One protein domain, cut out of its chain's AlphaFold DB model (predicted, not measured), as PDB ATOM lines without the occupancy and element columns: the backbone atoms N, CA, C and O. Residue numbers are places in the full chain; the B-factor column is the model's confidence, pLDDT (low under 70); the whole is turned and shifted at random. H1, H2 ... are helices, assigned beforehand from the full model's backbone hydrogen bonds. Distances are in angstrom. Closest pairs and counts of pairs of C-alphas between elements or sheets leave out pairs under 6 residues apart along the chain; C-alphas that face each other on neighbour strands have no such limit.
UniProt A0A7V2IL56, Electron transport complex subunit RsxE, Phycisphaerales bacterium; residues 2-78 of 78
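Overview. This is residues 2 to 78 of the 78 residues of the protein "Electron transport complex subunit RsxE" of Phycisphaerales bacterium (UniProt A0A7V2IL56). Two long helices, H1 and H3, make a V: residues 18 to 22 of H1 meet residues 57 to 62 of H3, and from there the two arms spread apart, with residues 2 to 13 of H1 sticking out free on one arm and residues 66 to 78, of which 66 to 76 belong to H3, on the other. The short helix H2 sits at the closed end of the V on the last turns of H1, and the long loop of residues 28 to 49 reaches beyond that end, away from the two free arms. The printed part has 77 residues with three named helices, in the order H1, H2, H3, and no named strand; its class is all helix. The whole is loose, with a radius of gyration of the C-alphas of 15.8 A, and elongated, spanning 50 by 29 by 22 A.

Arrangement. H1, residues 2 to 27, touches H2, residues 50 to 53, with residues 22 to 27 alone; their closest C-alphas, those of Gly 26 and Met 52, are 5.0 A apart. H1 also touches H3, residues 55 to 76, where residues 18 to 22 of H1 meet residues 57 to 62 of H3; the closest C-alphas, those of Leu 18 and Thr 61, are 6.9 A apart. H1 and H3 run opposite ways at a steep tilt of 55 degrees. H2 and H3 are close but not clearly touching, with the C-alphas of Ala 51 and Gly 57 closest at 5.7 A. In H1 and H3 every O i to N i+4 pair is within hydrogen-bond range; H2 is too short for such a pair, and its one O i to N i+3 pair is within range. Between H1 and H2, residues 29 to 30 form a short antiparallel pairing with residues 33 to 34.

Along the chain. H1 begins at C-alpha 2, (-3.994, -9.486, 40.245), and ends at C-alpha 27, (-10.538, 26.634, 42.002), 36.8 A away. H2 has four residues, from Thr 50 to Ile 53. H3 begins at C-alpha 55, (2.504, 22.356, 48.088), and ends at C-alpha 76, (-13.693, -2.061, 61.092), 32.1 A away.

Size, cuts and confidence. The C-alphas farthest apart are those of Val 2 and Pro 41, at 51.5 A. Without the stretches that stand free, the body has 52 residues and spans 34 by 19 by 14 A. The link from H1 to H2, with 22 residues, is long; that from H2 to H3, with one residue, is tight. The printed part has no cut and ends at Gly 78, the chain's last residue. The mean pLDDT of the printed part is 82.6; residue 37, residues 39 to 43 and residues 76 to 78 are under 70.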
ATOM      1  N   VAL A   2      -2.843 -10.056  39.508       82.81
ATOM      2  CA  VAL A   2      -3.994  -9.486  40.245       82.81
ATOM      3  C   VAL A   2      -3.565  -8.538  41.373       82.81
ATOM      4  O   VAL A   2      -4.127  -7.460  41.499       82.81
ATOM      5  N   ASP A   3      -2.516  -8.887  42.121       82.81
ATOM      6  CA  ASP A   3      -1.984  -8.049  43.206       82.81
ATOM      7  C   ASP A   3      -1.394  -6.712  42.708       82.81
ATOM      8  O   ASP A   3      -1.712  -5.642  43.221       82.81
ATOM      9  N   ALA A   4      -0.632  -6.749  41.609       88.19
ATOM     10  CA  ALA A   4      -0.071  -5.550  40.978       88.19
ATOM     11  C   ALA A   4      -1.155  -4.630  40.388       88.19
ATOM     12  O   ALA A   4      -1.058  -3.408  40.490       88.19
ATOM     13  N   VAL A   5      -2.210  -5.210  39.803       92.44
ATOM     14  CA  VAL A   5      -3.374  -4.454  39.315       92.44
ATOM     15  C   VAL A   5      -4.154  -3.857  40.485       92.44
ATOM     16  O   VAL A   5      -4.536  -2.693  40.419       92.44
ATOM     17  N   GLY A   6      -4.336  -4.608  41.573       88.88
ATOM     18  CA  GLY A   6      -4.986  -4.128  42.792       88.88
ATOM     19  C   GLY A   6      -4.260  -2.930  43.410       88.88
ATOM     20  O   GLY A   6      -4.889  -1.909  43.687       88.88
ATOM     21  N   MET A   7      -2.932  -3.003  43.547       90.12
ATOM     22  CA  MET A   7      -2.136  -1.877  44.048       90.12
ATOM     23  C   MET A   7      -2.134  -0.679  43.088       90.12
ATOM     24  O   MET A   7      -2.302   0.458  43.534       90.12
ATOM     25  N   GLY A   8      -2.000  -0.908  41.777       92.19
ATOM     26  CA  GLY A   8      -2.028   0.164  40.776       92.19
ATOM     27  C   GLY A   8      -3.380   0.883  40.699       92.19
ATOM     28  O   GLY A   8      -3.432   2.115  40.646       92.19
ATOM     29  N   LEU A   9      -4.485   0.136  40.763       93.69
ATOM     30  CA  LEU A   9      -5.836   0.701  40.813       93.69
ATOM     31  C   LEU A   9      -6.073   1.484  42.106       93.69
ATOM     32  O   LEU A   9      -6.583   2.598  42.050       93.69
ATOM     33  N   GLY A  10      -5.654   0.954  43.258       90.00
ATOM     34  CA  GLY A  10      -5.768   1.667  44.532       90.00
ATOM     35  C   GLY A  10      -4.990   2.986  44.538       90.00
ATOM     36  O   GLY A  10      -5.501   4.014  44.991       90.00
ATOM     37  N   PHE A  11      -3.781   2.987  43.976       90.25
ATOM     38  CA  PHE A  11      -2.955   4.187  43.879       90.25
ATOM     39  C   PHE A  11      -3.565   5.238  42.944       90.25
ATOM     40  O   PHE A  11      -3.699   6.399  43.326       90.25
ATOM     41  N   THR A  12      -3.999   4.837  41.749       93.19
ATOM     42  CA  THR A  12      -4.631   5.755  40.783       93.19
ATOM     43  C   THR A  12      -5.947   6.331  41.301       93.19
ATOM     44  O   THR A  12      -6.161   7.537  41.179       93.19
ATOM     45  N   LEU A  13      -6.789   5.523  41.955       91.62
ATOM     46  CA  LEU A  13      -7.995   6.001  42.644       91.62
ATOM     47  C   LEU A  13      -7.656   7.026  43.727       91.62
ATOM     48  O   LEU A  13      -8.287   8.079  43.793       91.62
ATOM     49  N   THR A  14      -6.635   6.748  44.536       90.12
ATOM     50  CA  THR A  14      -6.189   7.670  45.587       90.12
ATOM     51  C   THR A  14      -5.734   9.001  44.992       90.12
ATOM     52  O   THR A  14      -6.177  10.052  45.449       90.12
ATOM     53  N   LEU A  15      -4.904   8.972  43.945       91.44
ATOM     54  CA  LEU A  15      -4.454  10.183  43.253       91.44
ATOM     55  C   LEU A  15      -5.616  10.959  42.623       91.44
ATOM     56  O   LEU A  15      -5.636  12.184  42.709       91.44
ATOM     57  N   CYS A  16      -6.587  10.262  42.032       92.00
ATOM     58  CA  CYS A  16      -7.762  10.872  41.415       92.00
ATOM     59  C   CYS A  16      -8.626  11.606  42.452       92.00
ATOM     60  O   CYS A  16      -8.954  12.777  42.272       92.00
ATOM     61  N   VAL A  17      -8.921  10.960  43.587       90.06
ATOM     62  CA  VAL A  17      -9.669  11.581  44.693       90.06
ATOM     63  C   VAL A  17      -8.908  12.779  45.266       90.06
ATOM     64  O   VAL A  17      -9.497  13.833  45.505       90.06
ATOM     65  N   LEU A  18      -7.593  12.649  45.450       90.31
ATOM     66  CA  LEU A  18      -6.748  13.720  45.977       90.31
ATOM     67  C   LEU A  18      -6.716  14.922  45.014       90.31
ATOM     68  O   LEU A  18      -6.870  16.063  45.451       90.31
ATOM     69  N   ALA A  19      -6.596  14.677  43.706       89.12
ATOM     70  CA  ALA A  19      -6.675  15.711  42.678       89.12
ATOM     71  C   ALA A  19      -8.047  16.403  42.673       89.12
ATOM     72  O   ALA A  19      -8.096  17.629  42.727       89.12
ATOM     73  N   ALA A  20      -9.144  15.643  42.716       89.00
ATOM     74  CA  ALA A  20     -10.500  16.192  42.722       89.00
ATOM     75  C   ALA A  20     -10.758  17.120  43.922       89.00
ATOM     76  O   ALA A  20     -11.313  18.204  43.756       89.00
ATOM     77  N   ILE A  21     -10.314  16.735  45.125       88.19
ATOM     78  CA  ILE A  21     -10.440  17.578  46.326       88.19
ATOM     79  C   ILE A  21      -9.625  18.869  46.169       88.19
ATOM     80  O   ILE A  21     -10.101  19.948  46.525       88.19
ATOM     81  N   ARG A  22      -8.405  18.776  45.628       88.69
ATOM     82  CA  ARG A  22      -7.532  19.942  45.432       88.69
ATOM     83  C   ARG A  22      -8.062  20.899  44.377       88.69
ATOM     84  O   ARG A  22      -7.988  22.106  44.589       88.69
ATOM     85  N   GLU A  23      -8.605  20.387  43.280       87.56
ATOM     86  CA  GLU A  23      -9.251  21.218  42.266       87.56
ATOM     87  C   GLU A  23     -10.488  21.907  42.843       87.56
ATOM     88  O   GLU A  23     -10.587  23.132  42.784       87.56
ATOM     89  N   LEU A  24     -11.361  21.155  43.519       86.12
ATOM     90  CA  LEU A  24     -12.586  21.701  44.095       86.12
ATOM     91  C   LEU A  24     -12.298  22.817  45.108       86.12
ATOM     92  O   LEU A  24     -12.911  23.880  45.047       86.12
ATOM     93  N   LEU A  25     -11.357  22.600  46.030       85.69
ATOM     94  CA  LEU A  25     -11.026  23.588  47.059       85.69
ATOM     95  C   LEU A  25     -10.153  24.733  46.527       85.69
ATOM     96  O   LEU A  25     -10.241  25.855  47.023       85.69
ATOM     97  N   GLY A  26      -9.309  24.458  45.532       84.00
ATOM     98  CA  GLY A  26      -8.376  25.423  44.960       84.00
ATOM     99  C   GLY A  26      -9.004  26.360  43.932       84.00
ATOM    100  O   GLY A  26      -8.631  27.528  43.888       84.00
ATOM    101  N   THR A  27      -9.950  25.877  43.123       79.94
ATOM    102  CA  THR A  27     -10.538  26.634  42.002       79.94
ATOM    103  C   THR A  27     -12.061  26.748  42.074       79.94
ATOM    104  O   THR A  27     -12.636  27.596  41.397       79.94
ATOM    105  N   GLY A  28     -12.730  25.931  42.894       78.12
ATOM    106  CA  GLY A  28     -14.193  25.849  42.921       78.12
ATOM    107  C   GLY A  28     -14.788  25.005  41.787       78.12
ATOM    108  O   GLY A  28     -16.010  24.943  41.630       78.12
ATOM    109  N   MET A  29     -13.935  24.359  40.988       80.31
ATOM    110  CA  MET A  29     -14.310  23.593  39.802       80.31
ATOM    111  C   MET A  29     -13.766  22.166  39.896       80.31
ATOM    112  O   MET A  29     -12.737  21.923  40.520       80.31
ATOM    113  N   ILE A  30     -14.455  21.218  39.264       84.44
ATOM    114  CA  ILE A  30     -13.974  19.839  39.093       84.44
ATOM    115  C   ILE A  30     -13.980  19.544  37.600       84.44
ATOM    116  O   ILE A  30     -15.029  19.686  36.971       84.44
ATOM    117  N   CYS A  31     -12.840  19.123  37.038       80.62
ATOM    118  CA  CYS A  31     -12.719  18.805  35.609       80.62
ATOM    119  C   CYS A  31     -13.305  19.914  34.711       80.62
ATOM    120  O   CYS A  31     -14.119  19.638  33.829       80.62
ATOM    121  N   GLU A  32     -12.972  21.174  35.013       71.56
ATOM    122  CA  GLU A  32     -13.464  22.377  34.315       71.56
ATOM    123  C   GLU A  32     -14.992  22.599  34.362       71.56
ATOM    124  O   GLU A  32     -15.514  23.510  33.721       71.56
ATOM    125  N   LYS A  33     -15.735  21.818  35.159       77.56
ATOM    126  CA  LYS A  33     -17.141  22.091  35.468       77.56
ATOM    127  C   LYS A  33     -17.237  22.971  36.723       77.56
ATOM    128  O   LYS A  33     -16.712  22.579  37.771       77.56
ATOM    129  N   PRO A  34     -17.940  24.117  36.672       72.81
ATOM    130  CA  PRO A  34     -18.215  24.916  37.858       72.81
ATOM    131  C   PRO A  34     -19.207  24.174  38.757       72.81
ATOM    132  O   PRO A  34     -20.377  24.022  38.415       72.81
ATOM    133  N   VAL A  35     -18.716  23.675  39.894       77.06
ATOM    134  CA  VAL A  35     -19.530  22.961  40.893       77.06
ATOM    135  C   VAL A  35     -19.963  23.912  42.005       77.06
ATOM    136  O   VAL A  35     -21.089  23.830  42.490       77.06
ATOM    137  N   LEU A  36     -19.080  24.833  42.397       73.12
ATOM    138  CA  LEU A  36     -19.342  25.823  43.435       73.12
ATOM    139  C   LEU A  36     -19.604  27.199  42.801       73.12
ATOM    140  O   LEU A  36     -18.902  27.585  41.863       73.12
ATOM    141  N   PRO A  37     -20.567  27.979  43.323       68.44
ATOM    142  CA  PRO A  37     -20.750  29.367  42.922       68.44
ATOM    143  C   PRO A  37     -19.589  30.205  43.479       68.44
ATOM    144  O   PRO A  37     -19.611  30.672  44.622       68.44
ATOM    145  N   VAL A  38     -18.548  30.350  42.660       71.25
ATOM    146  CA  VAL A  38     -17.345  31.135  42.956       71.25
ATOM    147  C   VAL A  38     -17.696  32.609  43.148       71.25
ATOM    148  O   VAL A  38     -18.410  33.207  42.340       71.25
ATOM    149  N   ALA A  39     -17.204  33.188  44.241       64.06
ATOM    150  CA  ALA A  39     -17.382  34.592  44.570       64.06
ATOM    151  C   ALA A  39     -16.739  35.462  43.482       64.06
ATOM    152  O   ALA A  39     -15.530  35.439  43.261       64.06
ATOM    153  N   GLY A  40     -17.582  36.205  42.771       66.94
ATOM    154  CA  GLY A  40     -17.231  37.026  41.620       66.94
ATOM    155  C   GLY A  40     -18.391  37.960  41.266       66.94
ATOM    156  O   GLY A  40     -19.363  38.026  42.024       66.94
ATOM    157  N   PRO A  41     -18.355  38.641  40.106       57.31
ATOM    158  CA  PRO A  41     -19.373  39.623  39.703       57.31
ATOM    159  C   PRO A  41     -20.809  39.077  39.662       57.31
ATOM    160  O   PRO A  41     -21.763  39.842  39.608       57.31
ATOM    161  N   GLN A  42     -20.952  37.750  39.673       62.03
ATOM    162  CA  GLN A  42     -22.200  37.017  39.477       62.03
ATOM    163  C   GLN A  42     -22.819  36.492  40.793       62.03
ATOM    164  O   GLN A  42     -23.792  35.749  40.745       62.03
ATOM    165  N   GLY A  43     -22.289  36.878  41.967       64.50
ATOM    166  CA  GLY A  43     -22.958  36.656  43.262       64.50
ATOM    167  C   GLY A  43     -22.671  35.327  43.981       64.50
ATOM    168  O   GLY A  43     -23.524  34.838  44.718       64.50
ATOM    169  N   GLY A  44     -21.492  34.726  43.791       72.31
ATOM    170  CA  GLY A  44     -21.079  33.525  44.532       72.31
ATOM    171  C   GLY A  44     -20.574  33.788  45.959       72.31
ATOM    172  O   GLY A  44     -20.195  34.907  46.300       72.31
ATOM    173  N   TRP A  45     -20.533  32.739  46.788       72.56
ATOM    174  CA  TRP A  45     -20.038  32.781  48.179       72.56
ATOM    175  C   TRP A  45     -18.707  32.044  48.372       72.56
ATOM    176  O   TRP A  45     -18.068  32.177  49.415       72.56
ATOM    177  N   PHE A  46     -18.279  31.252  47.385       76.44
ATOM    178  CA  PHE A  46     -17.091  30.421  47.515       76.44
ATOM    179  C   PHE A  46     -15.838  31.179  47.073       76.44
ATOM    180  O   PHE A  46     -15.679  31.495  45.893       76.44
ATOM    181  N   MET A  47     -14.935  31.461  48.010       76.31
ATOM    182  CA  MET A  47     -13.634  32.049  47.699       76.31
ATOM    183  C   MET A  47     -12.613  30.922  47.465       76.31
ATOM    184  O   MET A  47     -12.359  30.148  48.392       76.31
ATOM    185  N   PRO A  48     -12.038  30.803  46.254       80.06
ATOM    186  CA  PRO A  48     -11.104  29.733  45.935       80.06
ATOM    187  C   PRO A  48      -9.877  29.791  46.844       80.06
ATOM    188  O   PRO A  48      -9.262  30.846  47.034       80.06
ATOM    189  N   TRP A  49      -9.517  28.646  47.421       84.06
ATOM    190  CA  TRP A  49      -8.455  28.580  48.409       84.06
ATOM    191  C   TRP A  49      -7.120  28.313  47.719       84.06
ATOM    192  O   TRP A  49      -6.675  27.174  47.591       84.06
ATOM    193  N   THR A  50      -6.437  29.375  47.296       81.31
ATOM    194  CA  THR A  50      -5.132  29.295  46.610       81.31
ATOM    195  C   THR A  50      -4.096  28.453  47.363       81.31
ATOM    196  O   THR A  50      -3.273  27.790  46.734       81.31
ATOM    197  N   ALA A  51      -4.175  28.375  48.695       84.81
ATOM    198  CA  ALA A  51      -3.339  27.494  49.513       84.81
ATOM    199  C   ALA A  51      -3.441  25.997  49.133       84.81
ATOM    200  O   ALA A  51      -2.457  25.272  49.271       84.81
ATOM    201  N   MET A  52      -4.587  25.532  48.619       87.38
ATOM    202  CA  MET A  52      -4.799  24.142  48.175       87.38
ATOM    203  C   MET A  52      -4.082  23.798  46.859       87.38
ATOM    204  O   MET A  52      -3.774  22.628  46.594       87.38
ATOM    205  N   ILE A  53      -3.769  24.815  46.055       85.38
ATOM    206  CA  ILE A  53      -2.995  24.672  44.816       85.38
ATOM    207  C   ILE A  53      -1.503  24.535  45.151       85.38
ATOM    208  O   ILE A  53      -0.799  23.733  44.535       85.38
ATOM    209  N   LEU A  54      -1.042  25.266  46.169       89.00
ATOM    210  CA  LEU A  54       0.339  25.237  46.646       89.00
ATOM    211  C   LEU A  54       0.717  23.884  47.292       89.00
ATOM    212  O   LEU A  54      -0.162  23.114  47.692       89.00
ATOM    213  N   PRO A  55       2.026  23.598  47.469       87.62
ATOM    214  CA  PRO A  55       2.504  22.356  48.088       87.62
ATOM    215  C   PRO A  55       1.896  22.089  49.471       87.62
ATOM    216  O   PRO A  55       1.644  20.941  49.831       87.62
ATOM    217  N   VAL A  56       1.604  23.151  50.230       89.25
ATOM    218  CA  VAL A  56       0.958  23.070  51.550       89.25
ATOM    219  C   VAL A  56      -0.407  22.371  51.488       89.25
ATOM    220  O   VAL A  56      -0.730  21.574  52.365       89.25
ATOM    221  N   GLY A  57      -1.168  22.580  50.410       87.44
ATOM    222  CA  GLY A  57      -2.445  21.917  50.171       87.44
ATOM    223  C   GLY A  57      -2.327  20.402  50.065       87.44
ATOM    224  O   GLY A  57      -3.164  19.687  50.618       87.44
ATOM    225  N   ALA A  58      -1.264  19.912  49.416       87.69
ATOM    226  CA  ALA A  58      -1.008  18.483  49.243       87.69
ATOM    227  C   ALA A  58      -0.728  17.780  50.582       87.69
ATOM    228  O   ALA A  58      -1.247  16.692  50.825       87.69
ATOM    229  N   PHE A  59       0.027  18.413  51.486       91.06
ATOM    230  CA  PHE A  59       0.280  17.859  52.820       91.06
ATOM    231  C   PHE A  59      -0.982  17.825  53.687       91.06
ATOM    232  O   PHE A  59      -1.230  16.833  54.371       91.06
ATOM    233  N   ILE A  60      -1.806  18.876  53.627       90.81
ATOM    234  CA  ILE A  60      -3.074  18.931  54.365       90.81
ATOM    235  C   ILE A  60      -4.036  17.848  53.861       90.81
ATOM    236  O   ILE A  60      -4.592  17.102  54.668       90.81
ATOM    237  N   THR A  61      -4.209  17.718  52.542       90.50
ATOM    238  CA  THR A  61      -5.081  16.678  51.964       90.50
ATOM    239  C   THR A  61      -4.576  15.273  52.270       90.50
ATOM    240  O   THR A  61      -5.384  14.411  52.609       90.50
ATOM    241  N   LEU A  62      -3.259  15.043  52.233       90.19
ATOM    242  CA  LEU A  62      -2.676  13.762  52.623       90.19
ATOM    243  C   LEU A  62      -2.961  13.432  54.096       90.19
ATOM    244  O   LEU A  62      -3.410  12.328  54.398       90.19
ATOM    245  N   GLY A  63      -2.757  14.389  55.007       90.00
ATOM    246  CA  GLY A  63      -3.061  14.213  56.428       90.00
ATOM    247  C   GLY A  63      -4.543  13.919  56.683       90.00
ATOM    248  O   GLY A  63      -4.873  13.045  57.485       90.00
ATOM    249  N   LEU A  64      -5.436  14.591  55.954       89.25
ATOM    250  CA  LEU A  64      -6.880  14.406  56.071       89.25
ATOM    251  C   LEU A  64      -7.340  13.045  55.523       89.25
ATOM    252  O   LEU A  64      -8.135  12.363  56.169       89.25
ATOM    253  N   LEU A  65      -6.793  12.611  54.382       88.56
ATOM    254  CA  LEU A  65      -7.037  11.279  53.821       88.56
ATOM    255  C   LEU A  65      -6.532  10.178  54.759       88.56
ATOM    256  O   LEU A  65      -7.273   9.239  55.049       88.56
ATOM    257  N   LEU A  66      -5.311  10.310  55.287       89.06
ATOM    258  CA  LEU A  66      -4.755   9.363  56.258       89.06
ATOM    259  C   LEU A  66      -5.595   9.312  57.538       89.06
ATOM    260  O   LEU A  66      -5.880   8.224  58.038       89.06
ATOM    261  N   GLY A  67      -6.039  10.464  58.045       90.25
ATOM    262  CA  GLY A  67      -6.943  10.549  59.192       90.25
ATOM    263  C   GLY A  67      -8.292   9.872  58.930       90.25
ATOM    264  O   GLY A  67      -8.767   9.104  59.767       90.25
ATOM    265  N   GLY A  68      -8.877  10.087  57.749       87.75
ATOM    266  CA  GLY A  68     -10.120   9.443  57.326       87.75
ATOM    267  C   GLY A  68      -9.986   7.923  57.221       87.75
ATOM    268  O   GLY A  68     -10.787   7.187  57.796       87.75
ATOM    269  N   VAL A  69      -8.926   7.440  56.571       87.06
ATOM    270  CA  VAL A  69      -8.624   6.002  56.483       87.06
ATOM    271  C   VAL A  69      -8.391   5.409  57.871       87.06
ATOM    272  O   VAL A  69      -8.891   4.321  58.163       87.06
ATOM    273  N   ASN A  70      -7.684   6.116  58.754       88.62
ATOM    274  CA  ASN A  70      -7.467   5.666  60.125       88.62
ATOM    275  C   ASN A  70      -8.790   5.560  60.900       88.62
ATOM    276  O   ASN A  70      -9.010   4.568  61.590       88.62
ATOM    277  N   LEU A  71      -9.704   6.523  60.734       87.88
ATOM    278  CA  LEU A  71     -11.031   6.494  61.352       87.88
ATOM    279  C   LEU A  71     -11.868   5.306  60.857       87.88
ATOM    280  O   LEU A  71     -12.460   4.596  61.669       87.88
ATOM    281  N   ILE A  72     -11.886   5.058  59.547       87.44
ATOM    282  CA  ILE A  72     -12.608   3.925  58.943       87.44
ATOM    283  C   ILE A  72     -12.003   2.596  59.417       87.44
ATOM    284  O   ILE A  72     -12.721   1.694  59.847       87.44
ATOM    285  N   THR A  73     -10.672   2.496  59.435       85.81
ATOM    286  CA  THR A  73      -9.952   1.302  59.909       85.81
ATOM    287  C   THR A  73     -10.213   1.034  61.391       85.81
ATOM    288  O   THR A  73     -10.369  -0.114  61.800       85.81
ATOM    289  N   ARG A  74     -10.312   2.087  62.210       83.12
ATOM    290  CA  ARG A  74     -10.692   1.977  63.623       83.12
ATOM    291  C   ARG A  74     -12.107   1.434  63.806       83.12
ATOM    292  O   ARG A  74     -12.330   0.693  64.754       83.12
ATOM    293  N   ARG A  75     -13.039   1.768  62.909       72.50
ATOM    294  CA  ARG A  75     -14.416   1.248  62.935       72.50
ATOM    295  C   ARG A  75     -14.523  -0.205  62.478       72.50
ATOM    296  O   ARG A  75     -15.409  -0.892  62.955       72.50
ATOM    297  N   THR A  76     -13.641  -0.674  61.594       65.50
ATOM    298  CA  THR A  76     -13.693  -2.061  61.092       65.50
ATOM    299  C   THR A  76     -13.027  -3.087  62.014       65.50
ATOM    300  O   THR A  76     -13.228  -4.281  61.826       65.50
ATOM    301  N   LYS A  77     -12.203  -2.638  62.972       54.56
ATOM    302  CA  LYS A  77     -11.573  -3.488  63.999       54.56
ATOM    303  C   LYS A  77     -12.349  -3.525  65.328       54.56
ATOM    304  O   LYS A  77     -11.813  -4.051  66.301       54.56
ATOM    305  N   GLY A  78     -13.543  -2.929  65.380       46.78
ATOM    306  CA  GLY A  78     -14.445  -2.944  66.537       46.78
ATOM    307  C   GLY A  78     -15.566  -3.952  66.370       46.78
ATOM    308  O   GLY A  78     -15.984  -4.155  65.209       46.78
TER     309      GLY A  78